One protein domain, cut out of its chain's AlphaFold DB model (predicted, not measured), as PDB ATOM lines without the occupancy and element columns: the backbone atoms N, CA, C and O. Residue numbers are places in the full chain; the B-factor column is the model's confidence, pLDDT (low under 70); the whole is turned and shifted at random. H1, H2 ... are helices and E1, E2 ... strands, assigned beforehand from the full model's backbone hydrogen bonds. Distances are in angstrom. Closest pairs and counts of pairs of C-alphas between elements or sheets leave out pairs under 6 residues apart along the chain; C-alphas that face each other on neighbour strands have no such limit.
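This is residues 4 to 142 of the 424 residues of a protein of Symbiodinium pilosum (UniProt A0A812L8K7). What shape do these coordinates make? Two sheets of four strands stand face to face as a sandwich with their strands crossed; the sheet E4 E2 E1 E8 is the middle layer, with the sheet E3 E5 E6 E7 over one face and helices H2 and H3 over the other. H4 packs on H2, and H1 grazes both sheets, close to edge strand E8. What are the parts and the size? The printed part has 139 residues with four named helices and eight named strands, in the order H1 E1 H2 E2 E3 H3 E4 E5 E6 E7 E8 H4, of the mixed class, helices and strands. The first sheet is parallel and the second mixed; the whole is compact, with a radius of gyration of the C-alphas of 13.8 A, and rounded, spanning 35 by 30 by 29 A.

How is the first sheet built? E4, residues 90 to 94, E2, residues 35 to 39, E1, residues 11 to 15, and E8, residues 129 to 132, are neighbours in this order and parallel, with E4 and E8 as edge strands. Within hydrogen-bond range are N 91 and O 35 between E4 and E2, 2.9 A, N 36 and O 11 between E2 and E1, 2.8 A, and N 12 and O 129 between E1 and E8, 2.8 A. Which helices are near it? H2, residues 19 to 30, is on one face at a height over the sheet of 9.1 A, over E2 and E1 and along the strands, making two layers, helix and sheet; E1, H2 and E2 are a strand-helix-strand unit, parallel neighbour strands with a helix between, its crossover right-handed. H3, residues 72 to 76, is on the same face, over E4 at a height of 8.2 A, with Gly 74 and Ala 92 their closest C-alphas at 4.7 A. H4, residues 136 to 141, is not on the sheet but touches H2, with residues 19 to 24 of H2 alone, at a shallow tilt of 31 degrees, the same way; their closest C-alphas are those of Ala 20 and Leu 136, 4.6 A. How does the second sheet stand to the first? Its order is E3, residues 48 to 51, E5, residues 100 to 106, E6, residues 109 to 116, and E7, residues 122 to 127; E3 and E5 are parallel, with N 49 and O 101 at 2.8 A. E5, E6 and E7 form two hairpins and a meander, each strand the antiparallel neighbour of the one before, with N 102 and O 114 at 2.8 A and N 113 and O 126 at 2.9 A. The sheets make a sandwich, two sheets face to face, 10.3 A centre to centre where they face each other, strands at 50 degrees; the closest C-alphas of E6 and E8 are those of Arg 111 and Glu 129, 5.1 A. What of the first helix and the helix backbones? H1, residues 4 to 9, only grazes each sheet; its closest C-alpha pair with E8 is Lys 7 and Glu 129, 4.9 A. In H1, H2 and H4 every O i to N i+4 pair is within hydrogen-bond range; in H3 it is 0 of 1, with 1 of 2 O i to N i+3 pairs within range.

Where do the first and last elements lie? H1 begins at C-alpha 4, (143.289, 154.757, 150.992), and H4 ends at C-alpha 141, (127.438, 153.443, 149.719). Which elements are longest? E6 measures 21.2 A from first to last C-alpha, beginning at C-alpha 109, (140.545, 156.626, 140.582); E5 measures 19.7 A and H2 16.3 A.

How far does it reach? The two C-alphas farthest apart are those of Glu 119 and Gln 141, 38.6 A, and the printed part has no cut. Which links are long? Those from E3 to H3, 20 residues, and from H3 to E4, 13 residues; in the first, residues 62 to 63 pair antiparallel with residues 125 to 126 of E7. Where is confidence low? The mean pLDDT of the printed part is 86.9, and residues 54 to 60 and 79 to 89 are under 70.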
ATOM      1  N   GLN A   4     143.684 154.317 149.655       91.06
ATOM      2  CA  GLN A   4     143.289 154.757 150.992       91.06
ATOM      3  C   GLN A   4     144.025 156.037 151.401       91.06
ATOM      4  O   GLN A   4     143.397 156.955 151.908       91.06
ATOM      5  N   SER A   5     145.310 156.170 151.070       86.00
ATOM      6  CA  SER A   5     146.124 157.355 151.368       86.00
ATOM      7  C   SER A   5     145.514 158.631 150.778       86.00
ATOM      8  O   SER A   5     145.465 159.674 151.423       86.00
ATOM      9  N   TYR A   6     144.998 158.563 149.547       86.69
ATOM     10  CA  TYR A   6     144.309 159.699 148.927       86.69
ATOM     11  C   TYR A   6     142.997 160.046 149.637       86.69
ATOM     12  O   TYR A   6     142.695 161.229 149.793       86.69
ATOM     13  N   LYS A   7     142.227 159.033 150.065       89.12
ATOM     14  CA  LYS A   7     141.012 159.248 150.859       89.12
ATOM     15  C   LYS A   7     141.352 159.879 152.201       89.12
ATOM     16  O   LYS A   7     140.719 160.860 152.566       89.12
ATOM     17  N   ASP A   8     142.351 159.357 152.904       87.25
ATOM     18  CA  ASP A   8     142.793 159.846 154.209       87.25
ATOM     19  C   ASP A   8     143.234 161.312 154.127       87.25
ATOM     20  O   ASP A   8     142.774 162.125 154.927       87.25
ATOM     21  N   HIS A   9     143.984 161.689 153.085       86.50
ATOM     22  CA  HIS A   9     144.415 163.071 152.867       86.50
ATOM     23  C   HIS A   9     143.263 164.068 152.702       86.50
ATOM     24  O   HIS A   9     143.250 165.121 153.345       86.50
ATOM     25  N   CYS A  10     142.342 163.802 151.773       91.56
ATOM     26  CA  CYS A  10     141.249 164.716 151.459       91.56
ATOM     27  C   CYS A  10     140.181 164.027 150.607       91.56
ATOM     28  O   CYS A  10     140.498 163.386 149.606       91.56
ATOM     29  N   LEU A  11     138.911 164.232 150.954       94.62
ATOM     30  CA  LEU A  11     137.798 163.963 150.048       94.62
ATOM     31  C   LEU A  11     137.455 165.249 149.289       94.62
ATOM     32  O   LEU A  11     137.155 166.267 149.908       94.62
ATOM     33  N   ILE A  12     137.476 165.200 147.963       95.44
ATOM     34  CA  ILE A  12     137.166 166.324 147.080       95.44
ATOM     35  C   ILE A  12     135.841 166.019 146.381       95.44
ATOM     36  O   ILE A  12     135.766 165.123 145.545       95.44
ATOM     37  N   ILE A  13     134.792 166.766 146.702       97.00
ATOM     38  CA  ILE A  13     133.482 166.644 146.060       97.00
ATOM     39  C   ILE A  13     133.349 167.748 145.013       97.00
ATOM     40  O   ILE A  13     133.537 168.924 145.318       97.00
ATOM     41  N   ILE A  14     133.003 167.381 143.784       97.38
ATOM     42  CA  ILE A  14     132.720 168.323 142.698       97.38
ATOM     43  C   ILE A  14     131.262 168.126 142.320       97.38
ATOM     44  O   ILE A  14     130.920 167.075 141.792       97.38
ATOM     45  N   GLY A  15     130.402 169.099 142.601       97.31
ATOM     46  CA  GLY A  15     128.969 168.924 142.377       97.31
ATOM     47  C   GLY A  15     128.170 170.209 142.510       97.31
ATOM     48  O   GLY A  15     128.724 171.278 142.764       97.31
ATOM     49  N   SER A  16     126.856 170.114 142.322       96.88
ATOM     50  CA  SER A  16     125.935 171.257 142.382       96.88
ATOM     51  C   SER A  16     125.535 171.656 143.807       96.88
ATOM     52  O   SER A  16     124.681 172.523 143.999       96.88
ATOM     53  N   GLY A  17     126.119 171.022 144.828       95.88
ATOM     54  CA  GLY A  17     125.697 171.180 146.214       95.88
ATOM     55  C   GLY A  17     124.352 170.503 146.476       95.88
ATOM     56  O   GLY A  17     123.517 171.066 147.186       95.88
ATOM     57  N   SER A  18     124.137 169.339 145.858       97.00
ATOM     58  CA  SER A  18     122.940 168.509 146.010       97.00
ATOM     59  C   SER A  18     122.818 167.901 147.421       97.00
ATOM     60  O   SER A  18     123.735 168.002 148.240       97.00
ATOM     61  N   GLU A  19     121.701 167.224 147.711       97.00
ATOM     62  CA  GLU A  19     121.552 166.444 148.950       97.00
ATOM     63  C   GLU A  19     122.602 165.322 149.050       97.00
ATOM     64  O   GLU A  19     123.083 165.017 150.141       97.00
ATOM     65  N   ALA A  20     123.024 164.751 147.916       97.31
ATOM     66  CA  ALA A  20     124.076 163.740 147.878       97.31
ATOM     67  C   ALA A  20     125.439 164.326 148.282       97.31
ATOM     68  O   ALA A  20     126.138 163.732 149.106       97.31
ATOM     69  N   ASP A  21     125.786 165.510 147.763       97.50
ATOM     70  CA  ASP A  21     127.005 166.237 148.138       97.50
ATOM     71  C   ASP A  21     127.015 166.508 149.647       97.50
ATOM     72  O   ASP A  21     128.024 166.295 150.320       97.50
ATOM     73  N   GLU A  22     125.880 166.967 150.186       96.38
ATOM     74  CA  GLU A  22     125.742 167.323 151.596       96.38
ATOM     75  C   GLU A  22     125.828 166.097 152.513       96.38
ATOM     76  O   GLU A  22     126.539 166.135 153.520       96.38
ATOM     77  N   LEU A  23     125.165 164.993 152.153       96.81
ATOM     78  CA  LEU A  23     125.250 163.732 152.888       96.81
ATOM     79  C   LEU A  23     126.699 163.240 152.961       96.81
ATOM     80  O   LEU A  23     127.190 162.895 154.040       96.81
ATOM     81  N   LEU A  24     127.392 163.237 151.823       96.75
ATOM     82  CA  LEU A  24     128.764 162.757 151.738       96.75
ATOM     83  C   LEU A  24     129.728 163.656 152.526       96.75
ATOM     84  O   LEU A  24     130.557 163.160 153.291       96.75
ATOM     85  N   ALA A  25     129.557 164.974 152.407       95.44
ATOM     86  CA  ALA A  25     130.297 165.971 153.167       95.44
ATOM     87  C   ALA A  25     130.136 165.784 154.683       95.44
ATOM     88  O   ALA A  25     131.128 165.722 155.409       95.44
ATOM     89  N   ARG A  26     128.896 165.645 155.170       94.62
ATOM     90  CA  ARG A  26     128.612 165.450 156.601       94.62
ATOM     91  C   ARG A  26     129.223 164.157 157.130       94.62
ATOM     92  O   ARG A  26     129.829 164.184 158.198       94.62
ATOM     93  N   ARG A  27     129.114 163.050 156.384       95.44
ATOM     94  CA  ARG A  27     129.737 161.767 156.760       95.44
ATOM     95  C   ARG A  27     131.258 161.890 156.856       95.44
ATOM     96  O   ARG A  27     131.838 161.427 157.832       95.44
ATOM     97  N   ARG A  28     131.895 162.562 155.891       94.06
ATOM     98  CA  ARG A  28     133.349 162.775 155.894       94.06
ATOM     99  C   ARG A  28     133.815 163.619 157.079       94.06
ATOM    100  O   ARG A  28     134.767 163.243 157.757       94.06
ATOM    101  N   LEU A  29     133.139 164.735 157.340       90.44
ATOM    102  CA  LEU A  29     133.466 165.616 158.464       90.44
ATOM    103  C   LEU A  29     133.244 164.913 159.812       90.44
ATOM    104  O   LEU A  29     134.059 165.059 160.719       90.44
ATOM    105  N   ALA A  30     132.181 164.110 159.936       90.25
ATOM    106  CA  ALA A  30     131.918 163.301 161.127       90.25
ATOM    107  C   ALA A  30     132.995 162.227 161.363       90.25
ATOM    108  O   ALA A  30     133.333 161.954 162.512       90.25
ATOM    109  N   ALA A  31     133.580 161.678 160.294       89.50
ATOM    110  CA  ALA A  31     134.734 160.777 160.359       89.50
ATOM    111  C   ALA A  31     136.056 161.496 160.699       89.50
ATOM    112  O   ALA A  31     137.110 160.871 160.732       89.50
ATOM    113  N   GLY A  32     136.024 162.812 160.931       85.19
ATOM    114  CA  GLY A  32     137.210 163.608 161.223       85.19
ATOM    115  C   GLY A  32     138.106 163.841 160.006       85.19
ATOM    116  O   GLY A  32     139.287 164.142 160.155       85.19
ATOM    117  N   GLY A  33     137.568 163.672 158.801       87.25
ATOM    118  CA  GLY A  33     138.330 163.789 157.573       87.25
ATOM    119  C   GLY A  33     138.282 165.181 156.973       87.25
ATOM    120  O   GLY A  33     137.284 165.894 157.083       87.25
ATOM    121  N   ARG A  34     139.343 165.545 156.248       88.31
ATOM    122  CA  ARG A  34     139.357 166.766 155.441       88.31
ATOM    123  C   ARG A  34     138.397 166.655 154.259       88.31
ATOM    124  O   ARG A  34     138.339 165.606 153.604       88.31
ATOM    125  N   LEU A  35     137.709 167.755 153.964       91.62
ATOM    126  CA  LEU A  35     136.761 167.870 152.864       91.62
ATOM    127  C   LEU A  35     137.027 169.135 152.038       91.62
ATOM    128  O   LEU A  35     137.130 170.230 152.583       91.62
ATOM    129  N   VAL A  36     137.040 168.992 150.718       92.81
ATOM    130  CA  VAL A  36     136.926 170.102 149.766       92.81
ATOM    131  C   VAL A  36     135.628 169.931 148.992       92.81
ATOM    132  O   VAL A  36     135.310 168.827 148.553       92.81
ATOM    133  N   HIS A  37     134.890 171.018 148.792       94.88
ATOM    134  CA  HIS A  37     133.757 171.043 147.869       94.88
ATOM    135  C   HIS A  37     133.975 172.118 146.811       94.88
ATOM    136  O   HIS A  37     134.254 173.270 147.141       94.88
ATOM    137  N   VAL A  38     133.847 171.747 145.540       95.44
ATOM    138  CA  VAL A  38     133.820 172.697 144.429       95.44
ATOM    139  C   VAL A  38     132.413 172.717 143.851       95.44
ATOM    140  O   VAL A  38     131.976 171.767 143.198       95.44
ATOM    141  N   LEU A  39     131.708 173.816 144.110       96.50
ATOM    142  CA  LEU A  39     130.367 174.071 143.611       96.50
ATOM    143  C   LEU A  39     130.427 174.386 142.112       96.50
ATOM    144  O   LEU A  39     131.080 175.350 141.701       96.50
ATOM    145  N   THR A  40     129.732 173.567 141.327       97.00
ATOM    146  CA  THR A  40     129.622 173.617 139.859       97.00
ATOM    147  C   THR A  40     128.155 173.712 139.434       97.00
ATOM    148  O   THR A  40     127.252 173.647 140.269       97.00
ATOM    149  N   GLU A  41     127.894 173.847 138.134       96.25
ATOM    150  CA  GLU A  41     126.535 173.842 137.565       96.25
ATOM    151  C   GLU A  41     125.915 172.430 137.476       96.25
ATOM    152  O   GLU A  41     124.765 172.276 137.067       96.25
ATOM    153  N   GLY A  42     126.648 171.393 137.900       94.12
ATOM    154  CA  GLY A  42     126.200 170.000 137.943       94.12
ATOM    155  C   GLY A  42     126.917 169.099 136.936       94.12
ATOM    156  O   GLY A  42     128.052 169.355 136.535       94.12
ATOM    157  N   VAL A  43     126.246 168.017 136.522       93.94
ATOM    158  CA  VAL A  43     126.827 166.943 135.683       93.94
ATOM    159  C   VAL A  43     127.342 167.447 134.335       93.94
ATOM    160  O   VAL A  43     128.330 166.926 133.824       93.94
ATOM    161  N   ASN A  44     126.700 168.477 133.784       96.19
ATOM    162  CA  ASN A  44     126.975 168.992 132.446       96.19
ATOM    163  C   ASN A  44     127.754 170.317 132.455       96.19
ATOM    164  O   ASN A  44     127.719 171.027 131.453       96.19
ATOM    165  N   ASP A  45     128.421 170.676 133.560       97.38
ATOM    166  CA  ASP A  45     129.205 171.914 133.626       97.38
ATOM    167  C   ASP A  45     130.362 171.868 132.601       97.38
ATOM    168  O   ASP A  45     131.301 171.078 132.767       97.38
ATOM    169  N   PRO A  46     130.340 172.703 131.542       97.31
ATOM    170  CA  PRO A  46     131.309 172.625 130.446       97.31
ATOM    171  C   PRO A  46     132.728 173.020 130.874       97.31
ATOM    172  O   PRO A  46     133.688 172.787 130.136       97.31
ATOM    173  N   ARG A  47     132.888 173.620 132.060       97.50
ATOM    174  CA  ARG A  47     134.189 174.008 132.615       97.50
ATOM    175  C   ARG A  47     134.920 172.829 133.249       97.50
ATOM    176  O   ARG A  47     136.117 172.951 133.514       97.50
ATOM    177  N   VAL A  48     134.234 171.713 133.503       97.62
ATOM    178  CA  VAL A  48     134.788 170.521 134.152       97.62
ATOM    179  C   VAL A  48     135.248 169.514 133.099       97.62
ATOM    180  O   VAL A  48     134.454 168.964 132.344       97.62
ATOM    181  N   ALA A  49     136.548 169.222 133.072       97.19
ATOM    182  CA  ALA A  49     137.135 168.255 132.152       97.19
ATOM    183  C   ALA A  49     137.896 167.158 132.903       97.19
ATOM    184  O   ALA A  49     138.801 167.437 133.687       97.19
ATOM    185  N   VAL A  50     137.589 165.895 132.600       96.50
ATOM    186  CA  VAL A  50     138.390 164.750 133.053       96.50
ATOM    187  C   VAL A  50     139.483 164.473 132.023       96.50
ATOM    188  O   VAL A  50     139.204 164.283 130.840       96.50
ATOM    189  N   ARG A  51     140.741 164.440 132.460       94.75
ATOM    190  CA  ARG A  51     141.916 164.197 131.618       94.75
ATOM    191  C   ARG A  51     142.594 162.884 132.012       94.75
ATOM    192  O   ARG A  51     142.700 162.545 133.193       94.75
ATOM    193  N   ALA A  52     143.053 162.137 131.008       87.50
ATOM    194  CA  ALA A  52     144.009 161.054 131.217       87.50
ATOM    195  C   ALA A  52     145.366 161.663 131.601       87.50
ATOM    196  O   ALA A  52     145.707 162.758 131.156       87.50
ATOM    197  N   PHE A  53     146.089 160.997 132.492       71.31
ATOM    198  CA  PHE A  53     147.205 161.596 133.213       71.31
ATOM    199  C   PHE A  53     148.554 161.207 132.612       71.31
ATOM    200  O   PHE A  53     148.815 160.024 132.402       71.31
ATOM    201  N   GLU A  54     149.431 162.191 132.430       62.44
ATOM    202  CA  GLU A  54     150.869 161.988 132.250       62.44
ATOM    203  C   GLU A  54     151.521 162.019 133.640       62.44
ATOM    204  O   GLU A  54     151.655 163.074 134.244       62.44
ATOM    205  N   SER A  55     151.825 160.839 134.189       63.94
ATOM    206  CA  SER A  55     152.765 160.593 135.298       63.94
ATOM    207  C   SER A  55     152.967 161.727 136.336       63.94
ATOM    208  O   SER A  55     153.941 162.474 136.268       63.94
ATOM    209  N   PHE A  56     152.151 161.769 137.398       64.44
ATOM    210  CA  PHE A  56     152.505 162.469 138.653       64.44
ATOM    211  C   PHE A  56     152.798 161.482 139.790       64.44
ATOM    212  O   PHE A  56     152.422 161.710 140.942       64.44
ATOM    213  N   SER A  57     153.412 160.338 139.472       56.28
ATOM    214  CA  SER A  57     153.673 159.283 140.451       56.28
ATOM    215  C   SER A  57     154.443 159.836 141.654       56.28
ATOM    216  O   SER A  57     155.620 160.167 141.545       56.28
ATOM    217  N   GLY A  58     153.764 159.921 142.800       57.75
ATOM    218  CA  GLY A  58     154.360 160.280 144.089       57.75
ATOM    219  C   GLY A  58     154.210 161.737 144.527       57.75
ATOM    220  O   GLY A  58     154.554 162.033 145.666       57.75
ATOM    221  N   CYS A  59     153.667 162.641 143.706       62.41
ATOM    222  CA  CYS A  59     153.519 164.042 144.105       62.41
ATOM    223  C   CYS A  59     152.121 164.322 144.678       62.41
ATOM    224  O   CYS A  59     151.110 164.200 143.986       62.41
ATOM    225  N   PHE A  60     152.071 164.719 145.949       66.75
ATOM    226  CA  PHE A  60     150.875 165.261 146.582       66.75
ATOM    227  C   PHE A  60     150.858 166.790 146.422       66.75
ATOM    228  O   PHE A  60     151.813 167.476 146.777       66.75
ATOM    229  N   PHE A  61     149.771 167.316 145.864       72.56
ATOM    230  CA  PHE A  61     149.571 168.741 145.610       72.56
ATOM    231  C   PHE A  61     148.572 169.294 146.624       72.56
ATOM    232  O   PHE A  61     147.432 168.830 146.674       72.56
ATOM    233  N   TRP A  62     148.977 170.310 147.383       79.62
ATOM    234  CA  TRP A  62     148.065 171.164 148.136       79.62
ATOM    235  C   TRP A  62     148.405 172.632 147.908       79.62
ATOM    236  O   TRP A  62     149.324 173.184 148.517       79.62
ATOM    237  N   GLN A  63     147.661 173.250 147.000       79.44
ATOM    238  CA  GLN A  63     147.687 174.672 146.711       79.44
ATOM    239  C   GLN A  63     146.246 175.195 146.730       79.44
ATOM    240  O   GLN A  63     145.495 174.953 145.779       79.44
ATOM    241  N   PRO A  64     145.848 175.885 147.807       71.56
ATOM    242  CA  PRO A  64     144.520 176.465 147.918       71.56
ATOM    243  C   PRO A  64     144.279 177.617 146.935       71.56
ATOM    244  O   PRO A  64     145.211 178.348 146.598       71.56
ATOM    245  N   LEU A  65     143.014 177.829 146.552       76.94
ATOM    246  CA  LEU A  65     142.608 178.982 145.746       76.94
ATOM    247  C   LEU A  65     142.723 180.268 146.582       76.94
ATOM    248  O   LEU A  65     142.130 180.385 147.659       76.94
ATOM    249  N   ARG A  66     143.488 181.248 146.102       71.38
ATOM    250  CA  ARG A  66     143.667 182.525 146.807       71.38
ATOM    251  C   ARG A  66     142.400 183.374 146.684       71.38
ATOM    252  O   ARG A  66     141.879 183.555 145.593       71.38
ATOM    253  N   GLY A  67     141.898 183.889 147.808       71.88
ATOM    254  CA  GLY A  67     140.751 184.808 147.817       71.88
ATOM    255  C   GLY A  67     139.387 184.178 147.498       71.88
ATOM    256  O   GLY A  67     138.417 184.910 147.299       71.88
ATOM    257  N   ALA A  68     139.280 182.844 147.470       76.56
ATOM    258  CA  ALA A  68     138.003 182.162 147.276       76.56
ATOM    259  C   ALA A  68     137.003 182.532 148.379       76.56
ATOM    260  O   ALA A  68     137.275 182.357 149.568       76.56
ATOM    261  N   LYS A  69     135.809 182.990 147.993       81.12
ATOM    262  CA  LYS A  69     134.696 183.126 148.938       81.12
ATOM    263  C   LYS A  69     134.099 181.747 149.217       81.12
ATOM    264  O   LYS A  69     133.901 180.958 148.294       81.12
ATOM    265  N   CYS A  70     133.762 181.495 150.481       85.19
ATOM    266  CA  CYS A  70     133.037 180.290 150.877       85.19
ATOM    267  C   CYS A  70     131.702 180.208 150.112       85.19
ATOM    268  O   CYS A  70     130.928 181.177 150.095       85.19
ATOM    269  N   SER A  71     131.458 179.074 149.451       88.75
ATOM    270  CA  SER A  71     130.263 178.856 148.628       88.75
ATOM    271  C   SER A  71     128.986 178.811 149.475       88.75
ATOM    272  O   SER A  71     129.019 178.653 150.699       88.75
ATOM    273  N   SER A  72     127.821 178.934 148.832       90.69
ATOM    274  CA  SER A  72     126.529 178.753 149.510       90.69
ATOM    275  C   SER A  72     126.406 177.368 150.151       90.69
ATOM    276  O   SER A  72     125.833 177.254 151.230       90.69
ATOM    277  N   PHE A  73     126.991 176.340 149.527       91.81
ATOM    278  CA  PHE A  73     127.097 174.990 150.078       91.81
ATOM    279  C   PHE A  73     127.922 174.965 151.369       91.81
ATOM    280  O   PHE A  73     127.446 174.473 152.389       91.81
ATOM    281  N   GLY A  74     129.111 175.575 151.361       88.38
ATOM    282  CA  GLY A  74     129.977 175.655 152.540       88.38
ATOM    283  C   GLY A  74     129.289 176.264 153.755       88.38
ATOM    284  O   GLY A  74     129.362 175.717 154.852       88.38
ATOM    285  N   LYS A  75     128.523 177.338 153.539       88.12
ATOM    286  CA  LYS A  75     127.740 177.998 154.593       88.12
ATOM    287  C   LYS A  75     126.703 177.075 155.252       88.12
ATOM    288  O   LYS A  75     126.391 177.280 156.421       88.12
ATOM    289  N   ARG A  76     126.174 176.063 154.545       90.88
ATOM    290  CA  ARG A  76     125.211 175.086 155.102       90.88
ATOM    291  C   ARG A  76     125.863 174.024 155.987       90.88
ATOM    292  O   ARG A  76     125.196 173.464 156.857       90.88
ATOM    293  N   LEU A  77     127.154 173.752 155.788       87.56
ATOM    294  CA  LEU A  77     127.899 172.769 156.583       87.56
ATOM    295  C   LEU A  77     128.304 173.295 157.970       87.56
ATOM    296  O   LEU A  77     128.780 172.523 158.798       87.56
ATOM    297  N   GLY A  78     128.062 174.578 158.244       78.81
ATOM    298  CA  GLY A  78     128.342 175.232 159.518       78.81
ATOM    299  C   GLY A  78     129.345 176.375 159.368       78.81
ATOM    300  O   GLY A  78     129.782 176.679 158.255       78.81
ATOM    301  N   PRO A  79     129.706 177.048 160.473       60.62
ATOM    302  CA  PRO A  79     130.700 178.110 160.446       60.62
ATOM    303  C   PRO A  79     132.063 177.530 160.052       60.62
ATOM    304  O   PRO A  79     132.814 177.046 160.895       60.62
ATOM    305  N   SER A  80     132.406 177.585 158.762       53.97
ATOM    306  CA  SER A  80     133.802 177.479 158.352       53.97
ATOM    307  C   SER A  80     134.465 178.777 158.799       53.97
ATOM    308  O   SER A  80     134.125 179.844 158.278       53.97
ATOM    309  N   SER A  81     135.382 178.722 159.765       48.16
ATOM    310  CA  SER A  81     136.304 179.832 159.988       48.16
ATOM    311  C   SER A  81     137.039 180.055 158.667       48.16
ATOM    312  O   SER A  81     137.909 179.276 158.286       48.16
ATOM    313  N   SER A  82     136.618 181.074 157.916       38.22
ATOM    314  CA  SER A  82     137.137 181.410 156.582       38.22
ATOM    315  C   SER A  82     138.591 181.891 156.625       38.22
ATOM    316  O   SER A  82     139.198 182.190 155.600       38.22
ATOM    317  N   THR A  83     139.179 181.923 157.814       39.22
ATOM    318  CA  THR A  83     140.578 182.193 158.075       39.22
ATOM    319  C   THR A  83     141.385 180.906 157.930       39.22
ATOM    320  O   THR A  83     141.591 180.151 158.871       39.22
ATOM    321  N   TYR A  84     141.855 180.688 156.700       44.12
ATOM    322  CA  TYR A  84     142.861 179.698 156.318       44.12
ATOM    323  C   TYR A  84     142.500 178.228 156.580       44.12
ATOM    324  O   TYR A  84     142.874 177.674 157.607       44.12
ATOM    325  N   TRP A  85     141.875 177.579 155.585       52.44
ATOM    326  CA  TRP A  85     142.129 176.178 155.185       52.44
ATOM    327  C   TRP A  85     142.501 175.227 156.334       52.44
ATOM    328  O   TRP A  85     143.572 174.609 156.319       52.44
ATOM    329  N   THR A  86     141.645 175.179 157.362       52.03
ATOM    330  CA  THR A  86     141.914 174.484 158.629       52.03
ATOM    331  C   THR A  86     142.189 172.992 158.403       52.03
ATOM    332  O   THR A  86     141.769 172.427 157.394       52.03
ATOM    333  N   LYS A  87     142.853 172.322 159.363       54.50
ATOM    334  CA  LYS A  87     143.172 170.875 159.303       54.50
ATOM    335  C   LYS A  87     141.982 169.977 158.912       54.50
ATOM    336  O   LYS A  87     142.206 168.895 158.388       54.50
ATOM    337  N   MET A  88     140.752 170.421 159.178       54.25
ATOM    338  CA  MET A  88     139.535 169.604 159.144       54.25
ATOM    339  C   MET A  88     138.393 170.224 158.327       54.25
ATOM    340  O   MET A  88     137.292 169.685 158.359       54.25
ATOM    341  N   GLY A  89     138.590 171.386 157.689       57.16
ATOM    342  CA  GLY A  89     137.472 172.194 157.187       57.16
ATOM    343  C   GLY A  89     136.539 171.434 156.232       57.16
ATOM    344  O   GLY A  89     136.970 170.477 155.586       57.16
ATOM    345  N   PRO A  90     135.286 171.890 156.048       70.56
ATOM    346  CA  PRO A  90     134.756 171.982 154.704       70.56
ATOM    347  C   PRO A  90     135.399 173.189 154.007       70.56
ATOM    348  O   PRO A  90     135.009 174.335 154.229       70.56
ATOM    349  N   ASP A  91     136.379 172.927 153.145       85.44
ATOM    350  CA  ASP A  91     136.947 173.912 152.223       85.44
ATOM    351  C   ASP A  91     136.030 173.990 150.983       85.44
ATOM    352  O   ASP A  91     136.246 173.316 149.976       85.44
ATOM    353  N   ALA A  92     134.938 174.752 151.083       89.38
ATOM    354  CA  ALA A  92     133.891 174.805 150.063       89.38
ATOM    355  C   ALA A  92     133.938 176.105 149.245       89.38
ATOM    356  O   ALA A  92     133.718 177.195 149.774       89.38
ATOM    357  N   MET A  93     134.169 175.998 147.938       91.94
ATOM    358  CA  MET A  93     134.315 177.129 147.015       91.94
ATOM    359  C   MET A  93     133.377 176.998 145.816       91.94
ATOM    360  O   MET A  93     132.910 175.907 145.510       91.94
ATOM    361  N   ALA A  94     133.071 178.112 145.152       94.00
ATOM    362  CA  ALA A  94     132.336 178.105 143.890       94.00
ATOM    363  C   ALA A  94     133.299 178.310 142.724       94.00
ATOM    364  O   ALA A  94     134.141 179.208 142.787       94.00
ATOM    365  N   LEU A  95     133.165 177.488 141.682       95.00
ATOM    366  CA  LEU A  95     133.941 177.642 140.457       95.00
ATOM    367  C   LEU A  95     133.492 178.924 139.744       95.00
ATOM    368  O   LEU A  95     132.321 179.058 139.373       95.00
ATOM    369  N   GLN A  96     134.405 179.878 139.574       95.12
ATOM    370  CA  GLN A  96     134.106 181.157 138.930       95.12
ATOM    371  C   GLN A  96     133.836 180.967 137.432       95.12
ATOM    372  O   GLN A  96     134.215 179.961 136.828       95.12
ATOM    373  N   SER A  97     133.141 181.919 136.810       95.81
ATOM    374  CA  SER A  97     132.733 181.824 135.401       95.81
ATOM    375  C   SER A  97     133.916 181.789 134.428       95.81
ATOM    376  O   SER A  97     133.820 181.155 133.383       95.81
ATOM    377  N   ASN A  98     135.026 182.436 134.780       96.06
ATOM    378  CA  ASN A  98     136.268 182.473 134.005       96.06
ATOM    379  C   ASN A  98     137.229 181.315 134.333       96.06
ATOM    380  O   ASN A  98     138.287 181.210 133.722       96.06
ATOM    381  N   GLN A  99     136.879 180.442 135.280       96.38
ATOM    382  CA  GLN A  99     137.733 179.331 135.689       96.38
ATOM    383  C   GLN A  99     137.388 178.038 134.954       96.38
ATOM    384  O   GLN A  99     136.243 177.781 134.576       96.38
ATOM    385  N   ARG A 100     138.387 177.165 134.817       97.38
ATOM    386  CA  ARG A 100     138.229 175.798 134.307       97.38
ATOM    387  C   ARG A 100     138.743 174.795 135.316       97.38
ATOM    388  O   ARG A 100     139.769 175.004 135.951       97.38
ATOM    389  N   LEU A 101     138.057 173.670 135.430       97.00
ATOM    390  CA  LEU A 101     138.396 172.613 136.366       97.00
ATOM    391  C   LEU A 101     138.879 171.386 135.594       97.00
ATOM    392  O   LEU A 101     138.174 170.845 134.744       97.00
ATOM    393  N   GLN A 102     140.090 170.928 135.893       96.56
ATOM    394  CA  GLN A 102     140.668 169.719 135.315       96.56
ATOM    395  C   GLN A 102     140.819 168.646 136.389       96.56
ATOM    396  O   GLN A 102     141.496 168.863 137.392       96.56
ATOM    397  N   ILE A 103     140.216 167.482 136.158       95.81
ATOM    398  CA  ILE A 103     140.306 166.312 137.035       95.81
ATOM    399  C   ILE A 103     141.199 165.286 136.365       95.81
ATOM    400  O   ILE A 103     141.021 164.983 135.186       95.81
ATOM    401  N   PHE A 104     142.114 164.695 137.119       94.06
ATOM    402  CA  PHE A 104     143.018 163.690 136.590       94.06
ATOM    403  C   PHE A 104     142.871 162.341 137.285       94.06
ATOM    404  O   PHE A 104     142.650 162.254 138.499       94.06
ATOM    405  N   LYS A 105     143.028 161.278 136.491       92.50
ATOM    406  CA  LYS A 105     143.004 159.891 136.962       92.50
ATOM    407  C   LYS A 105     144.387 159.442 137.443       92.50
ATOM    408  O   LYS A 105     145.348 159.541 136.691       92.50
ATOM    409  N   ALA A 106     144.481 158.878 138.645       88.06
ATOM    410  CA  ALA A 106     145.684 158.202 139.139       88.06
ATOM    411  C   ALA A 106     145.302 156.955 139.949       88.06
ATOM    412  O   ALA A 106     144.298 156.952 140.661       88.06
ATOM    413  N   GLY A 107     146.075 155.871 139.817       83.62
ATOM    414  CA  GLY A 107     145.834 154.629 140.569       83.62
ATOM    415  C   GLY A 107     144.426 154.042 140.385       83.62
ATOM    416  O   GLY A 107     143.856 153.519 141.334       83.62
ATOM    417  N   GLY A 108     143.829 154.196 139.197       89.25
ATOM    418  CA  GLY A 108     142.478 153.708 138.889       89.25
ATOM    419  C   GLY A 108     141.315 154.598 139.358       89.25
ATOM    420  O   GLY A 108     140.181 154.326 138.980       89.25
ATOM    421  N   GLY A 109     141.568 155.675 140.114       91.62
ATOM    422  CA  GLY A 109     140.545 156.626 140.582       91.62
ATOM    423  C   GLY A 109     140.773 158.055 140.087       91.62
ATOM    424  O   GLY A 109     141.793 158.346 139.464       91.62
ATOM    425  N   LEU A 110     139.837 158.962 140.371       94.94
ATOM    426  CA  LEU A 110     140.017 160.403 140.167       94.94
ATOM    427  C   LEU A 110     140.729 160.963 141.403       94.94
ATOM    428  O   LEU A 110     140.185 160.882 142.497       94.94
ATOM    429  N   ARG A 111     141.959 161.468 141.256       93.44
ATOM    430  CA  ARG A 111     142.831 161.730 142.420       93.44
ATOM    431  C   ARG A 111     143.400 163.138 142.518       93.44
ATOM    432  O   ARG A 111     143.942 163.526 143.552       93.44
ATOM    433  N   HIS A 112     143.325 163.894 141.431       92.69
ATOM    434  CA  HIS A 112     143.917 165.221 141.362       92.69
ATOM    435  C   HIS A 112     142.971 166.190 140.676       92.69
ATOM    436  O   HIS A 112     142.300 165.835 139.707       92.69
ATOM    437  N   LEU A 113     142.964 167.420 141.168       94.12
ATOM    438  CA  LEU A 113     142.178 168.525 140.648       94.12
ATOM    439  C   LEU A 113     143.091 169.732 140.428       94.12
ATOM    440  O   LEU A 113     143.929 170.049 141.271       94.12
ATOM    441  N   ARG A 114     142.904 170.419 139.300       94.62
ATOM    442  CA  ARG A 114     143.430 171.761 139.045       94.62
ATOM    443  C   ARG A 114     142.289 172.707 138.723       94.62
ATOM    444  O   ARG A 114     141.400 172.344 137.957       94.62
ATOM    445  N   ILE A 115     142.356 173.911 139.270       95.00
ATOM    446  CA  ILE A 115     141.537 175.043 138.847       95.00
ATOM    447  C   ILE A 115     142.462 175.977 138.079       95.00
ATOM    448  O   ILE A 115     143.515 176.365 138.593       95.00
ATOM    449  N   LEU A 116     142.090 176.253 136.837       95.19
ATOM    450  CA  LEU A 116     142.795 177.139 135.928       95.19
ATOM    451  C   LEU A 116     142.018 178.446 135.776       95.19
ATOM    452  O   LEU A 116     140.786 178.401 135.769       95.19
ATOM    453  N   ASP A 117     142.724 179.561 135.616       94.81
ATOM    454  CA  ASP A 117     142.136 180.831 135.175       94.81
ATOM    455  C   ASP A 117     141.800 180.808 133.665       94.81
ATOM    456  O   ASP A 117     141.863 179.764 132.999       94.81
ATOM    457  N   GLU A 118     141.400 181.961 133.127       95.50
ATOM    458  CA  GLU A 118     141.019 182.124 131.721       95.50
ATOM    459  C   GLU A 118     142.216 181.918 130.778       95.50
ATOM    460  O   GLU A 118     142.076 181.349 129.690       95.50
ATOM    461  N   GLU A 119     143.405 182.308 131.234       95.88
ATOM    462  CA  GLU A 119     144.685 182.203 130.541       95.88
ATOM    463  C   GLU A 119     145.308 180.798 130.624       95.88
ATOM    464  O   GLU A 119     146.257 180.485 129.900       95.88
ATOM    465  N   GLY A 120     144.769 179.923 131.476       93.06
ATOM    466  CA  GLY A 120     145.246 178.558 131.680       93.06
ATOM    467  C   GLY A 120     146.337 178.412 132.746       93.06
ATOM    468  O   GLY A 120     146.938 177.337 132.849       93.06
ATOM    469  N   ASN A 121     146.601 179.441 133.554       90.12
ATOM    470  CA  ASN A 121     147.477 179.340 134.717       90.12
ATOM    471  C   ASN A 121     146.783 178.587 135.854       90.12
ATOM    472  O   ASN A 121     145.569 178.627 136.014       90.12
ATOM    473  N   ILE A 122     147.570 177.897 136.680       89.44
ATOM    474  CA  ILE A 122     147.061 177.121 137.814       89.44
ATOM    475  C   ILE A 122     146.816 178.048 139.009       89.44
ATOM    476  O   ILE A 122     147.768 178.465 139.672       89.44
ATOM    477  N   GLU A 123     145.551 178.298 139.338       89.19
ATOM    478  CA  GLU A 123     145.169 179.056 140.535       89.19
ATOM    479  C   GLU A 123     145.103 178.170 141.785       89.19
ATOM    480  O   GLU A 123     145.535 178.577 142.867       89.19
ATOM    481  N   ALA A 124     144.608 176.937 141.636       90.44
ATOM    482  CA  ALA A 124     144.590 175.930 142.695       90.44
ATOM    483  C   ALA A 124     144.938 174.539 142.160       90.44
ATOM    484  O   ALA A 124     144.598 174.177 141.032       90.44
ATOM    485  N   ALA A 125     145.591 173.736 142.998       90.50
ATOM    486  CA  ALA A 125     145.923 172.349 142.697       90.50
ATOM    487  C   ALA A 125     145.814 171.500 143.961       90.50
ATOM    488  O   ALA A 125     146.405 171.823 144.990       90.50
ATOM    489  N   MET A 126     145.060 170.410 143.883       91.25
ATOM    490  CA  MET A 126     144.727 169.581 145.036       91.25
ATOM    491  C   MET A 126     144.826 168.104 144.695       91.25
ATOM    492  O   MET A 126     144.584 167.692 143.560       91.25
ATOM    493  N   SER A 127     145.185 167.306 145.693       91.50
ATOM    494  CA  SER A 127     145.235 165.850 145.616       91.50
ATOM    495  C   SER A 127     144.379 165.261 146.725       91.50
ATOM    496  O   SER A 127     144.411 165.739 147.857       91.50
ATOM    497  N   GLY A 128     143.603 164.240 146.394       93.12
ATOM    498  CA  GLY A 128     142.637 163.613 147.290       93.12
ATOM    499  C   GLY A 128     141.751 162.644 146.519       93.12
ATOM    500  O   GLY A 128     141.880 162.536 145.306       93.12
ATOM    501  N   GLU A 129     140.853 161.929 147.181       95.56
ATOM    502  CA  GLU A 129     139.825 161.166 146.466       95.56
ATOM    503  C   GLU A 129     138.790 162.126 145.872       95.56
ATOM    504  O   GLU A 129     138.128 162.850 146.614       95.56
ATOM    505  N   VAL A 130     138.655 162.152 144.544       96.19
ATOM    506  CA  VAL A 130     137.737 163.058 143.844       96.19
ATOM    507  C   VAL A 130     136.448 162.327 143.486       96.19
ATOM    508  O   VAL A 130     136.460 161.356 142.731       96.19
ATOM    509  N   ILE A 131     135.321 162.844 143.968       97.50
ATOM    510  CA  ILE A 131     133.981 162.349 143.662       97.50
ATOM    511  C   ILE A 131     133.246 163.399 142.833       97.50
ATOM    512  O   ILE A 131     132.975 164.506 143.299       97.50
ATOM    513  N   LEU A 132     132.947 163.043 141.583       97.38
ATOM    514  CA  LEU A 132     132.293 163.918 140.615       97.38
ATOM    515  C   LEU A 132     130.787 163.643 140.583       97.38
ATOM    516  O   LEU A 132     130.381 162.531 140.258       97.38
ATOM    517  N   ASN A 133     129.995 164.672 140.875       96.00
ATOM    518  CA  ASN A 133     128.535 164.705 140.851       96.00
ATOM    519  C   ASN A 133     127.895 163.446 141.466       96.00
ATOM    520  O   ASN A 133     127.230 162.695 140.748       96.00
ATOM    521  N   PRO A 134     128.125 163.170 142.766       96.19
ATOM    522  CA  PRO A 134     127.578 161.976 143.394       96.19
ATOM    523  C   PRO A 134     126.050 161.999 143.368       96.19
ATOM    524  O   PRO A 134     125.433 163.029 143.633       96.19
ATOM    525  N   ASP A 135     125.434 160.848 143.107       97.69
ATOM    526  CA  ASP A 135     124.014 160.651 143.382       97.69
ATOM    527  C   ASP A 135     123.796 160.168 144.828       97.69
ATOM    528  O   ASP A 135     124.735 159.861 145.572       97.69
ATOM    529  N   LEU A 136     122.531 160.103 145.248       97.75
ATOM    530  CA  LEU A 136     122.179 159.714 146.614       97.75
ATOM    531  C   LEU A 136     122.558 158.259 146.940       97.75
ATOM    532  O   LEU A 136     122.762 157.927 148.107       97.75
ATOM    533  N   ILE A 137     122.606 157.381 145.934       98.00
ATOM    534  CA  ILE A 137     122.917 155.958 146.105       98.00
ATOM    535  C   ILE A 137     124.416 155.816 146.373       98.00
ATOM    536  O   ILE A 137     124.808 155.243 147.393       98.00
ATOM    537  N   LEU A 138     125.244 156.430 145.527       96.94
ATOM    538  CA  LEU A 138     126.688 156.499 145.687       96.94
ATOM    539  C   LEU A 138     127.054 157.180 147.006       96.94
ATOM    540  O   LEU A 138     127.867 156.647 147.752       96.94
ATOM    541  N   ALA A 139     126.420 158.304 147.354       96.88
ATOM    542  CA  ALA A 139     126.708 159.016 148.601       96.88
ATOM    543  C   ALA A 139     126.424 158.184 149.866       96.88
ATOM    544  O   ALA A 139     127.075 158.387 150.893       96.88
ATOM    545  N   LYS A 140     125.475 157.238 149.811       97.31
ATOM    546  CA  LYS A 140     125.178 156.299 150.909       97.31
ATOM    547  C   LYS A 140     126.163 155.136 150.971       97.31
ATOM    548  O   LYS A 140     126.509 154.699 152.063       97.31
ATOM    549  N   GLN A 141     126.594 154.636 149.818       97.50
ATOM    550  CA  GLN A 141     127.438 153.443 149.719       97.50
ATOM    551  C   GLN A 141     128.932 153.753 149.803       97.50
ATOM    552  O   GLN A 141     129.707 152.896 150.217       97.50
ATOM    553  N   LEU A 142     129.346 154.963 149.418       96.38
ATOM    554  CA  LEU A 142     130.753 155.325 149.387       96.38
ATOM    555  C   LEU A 142     131.327 155.329 150.804       96.38
ATOM    556  O   LEU A 142     130.777 155.949 151.721       96.38
TER     557      LEU A 142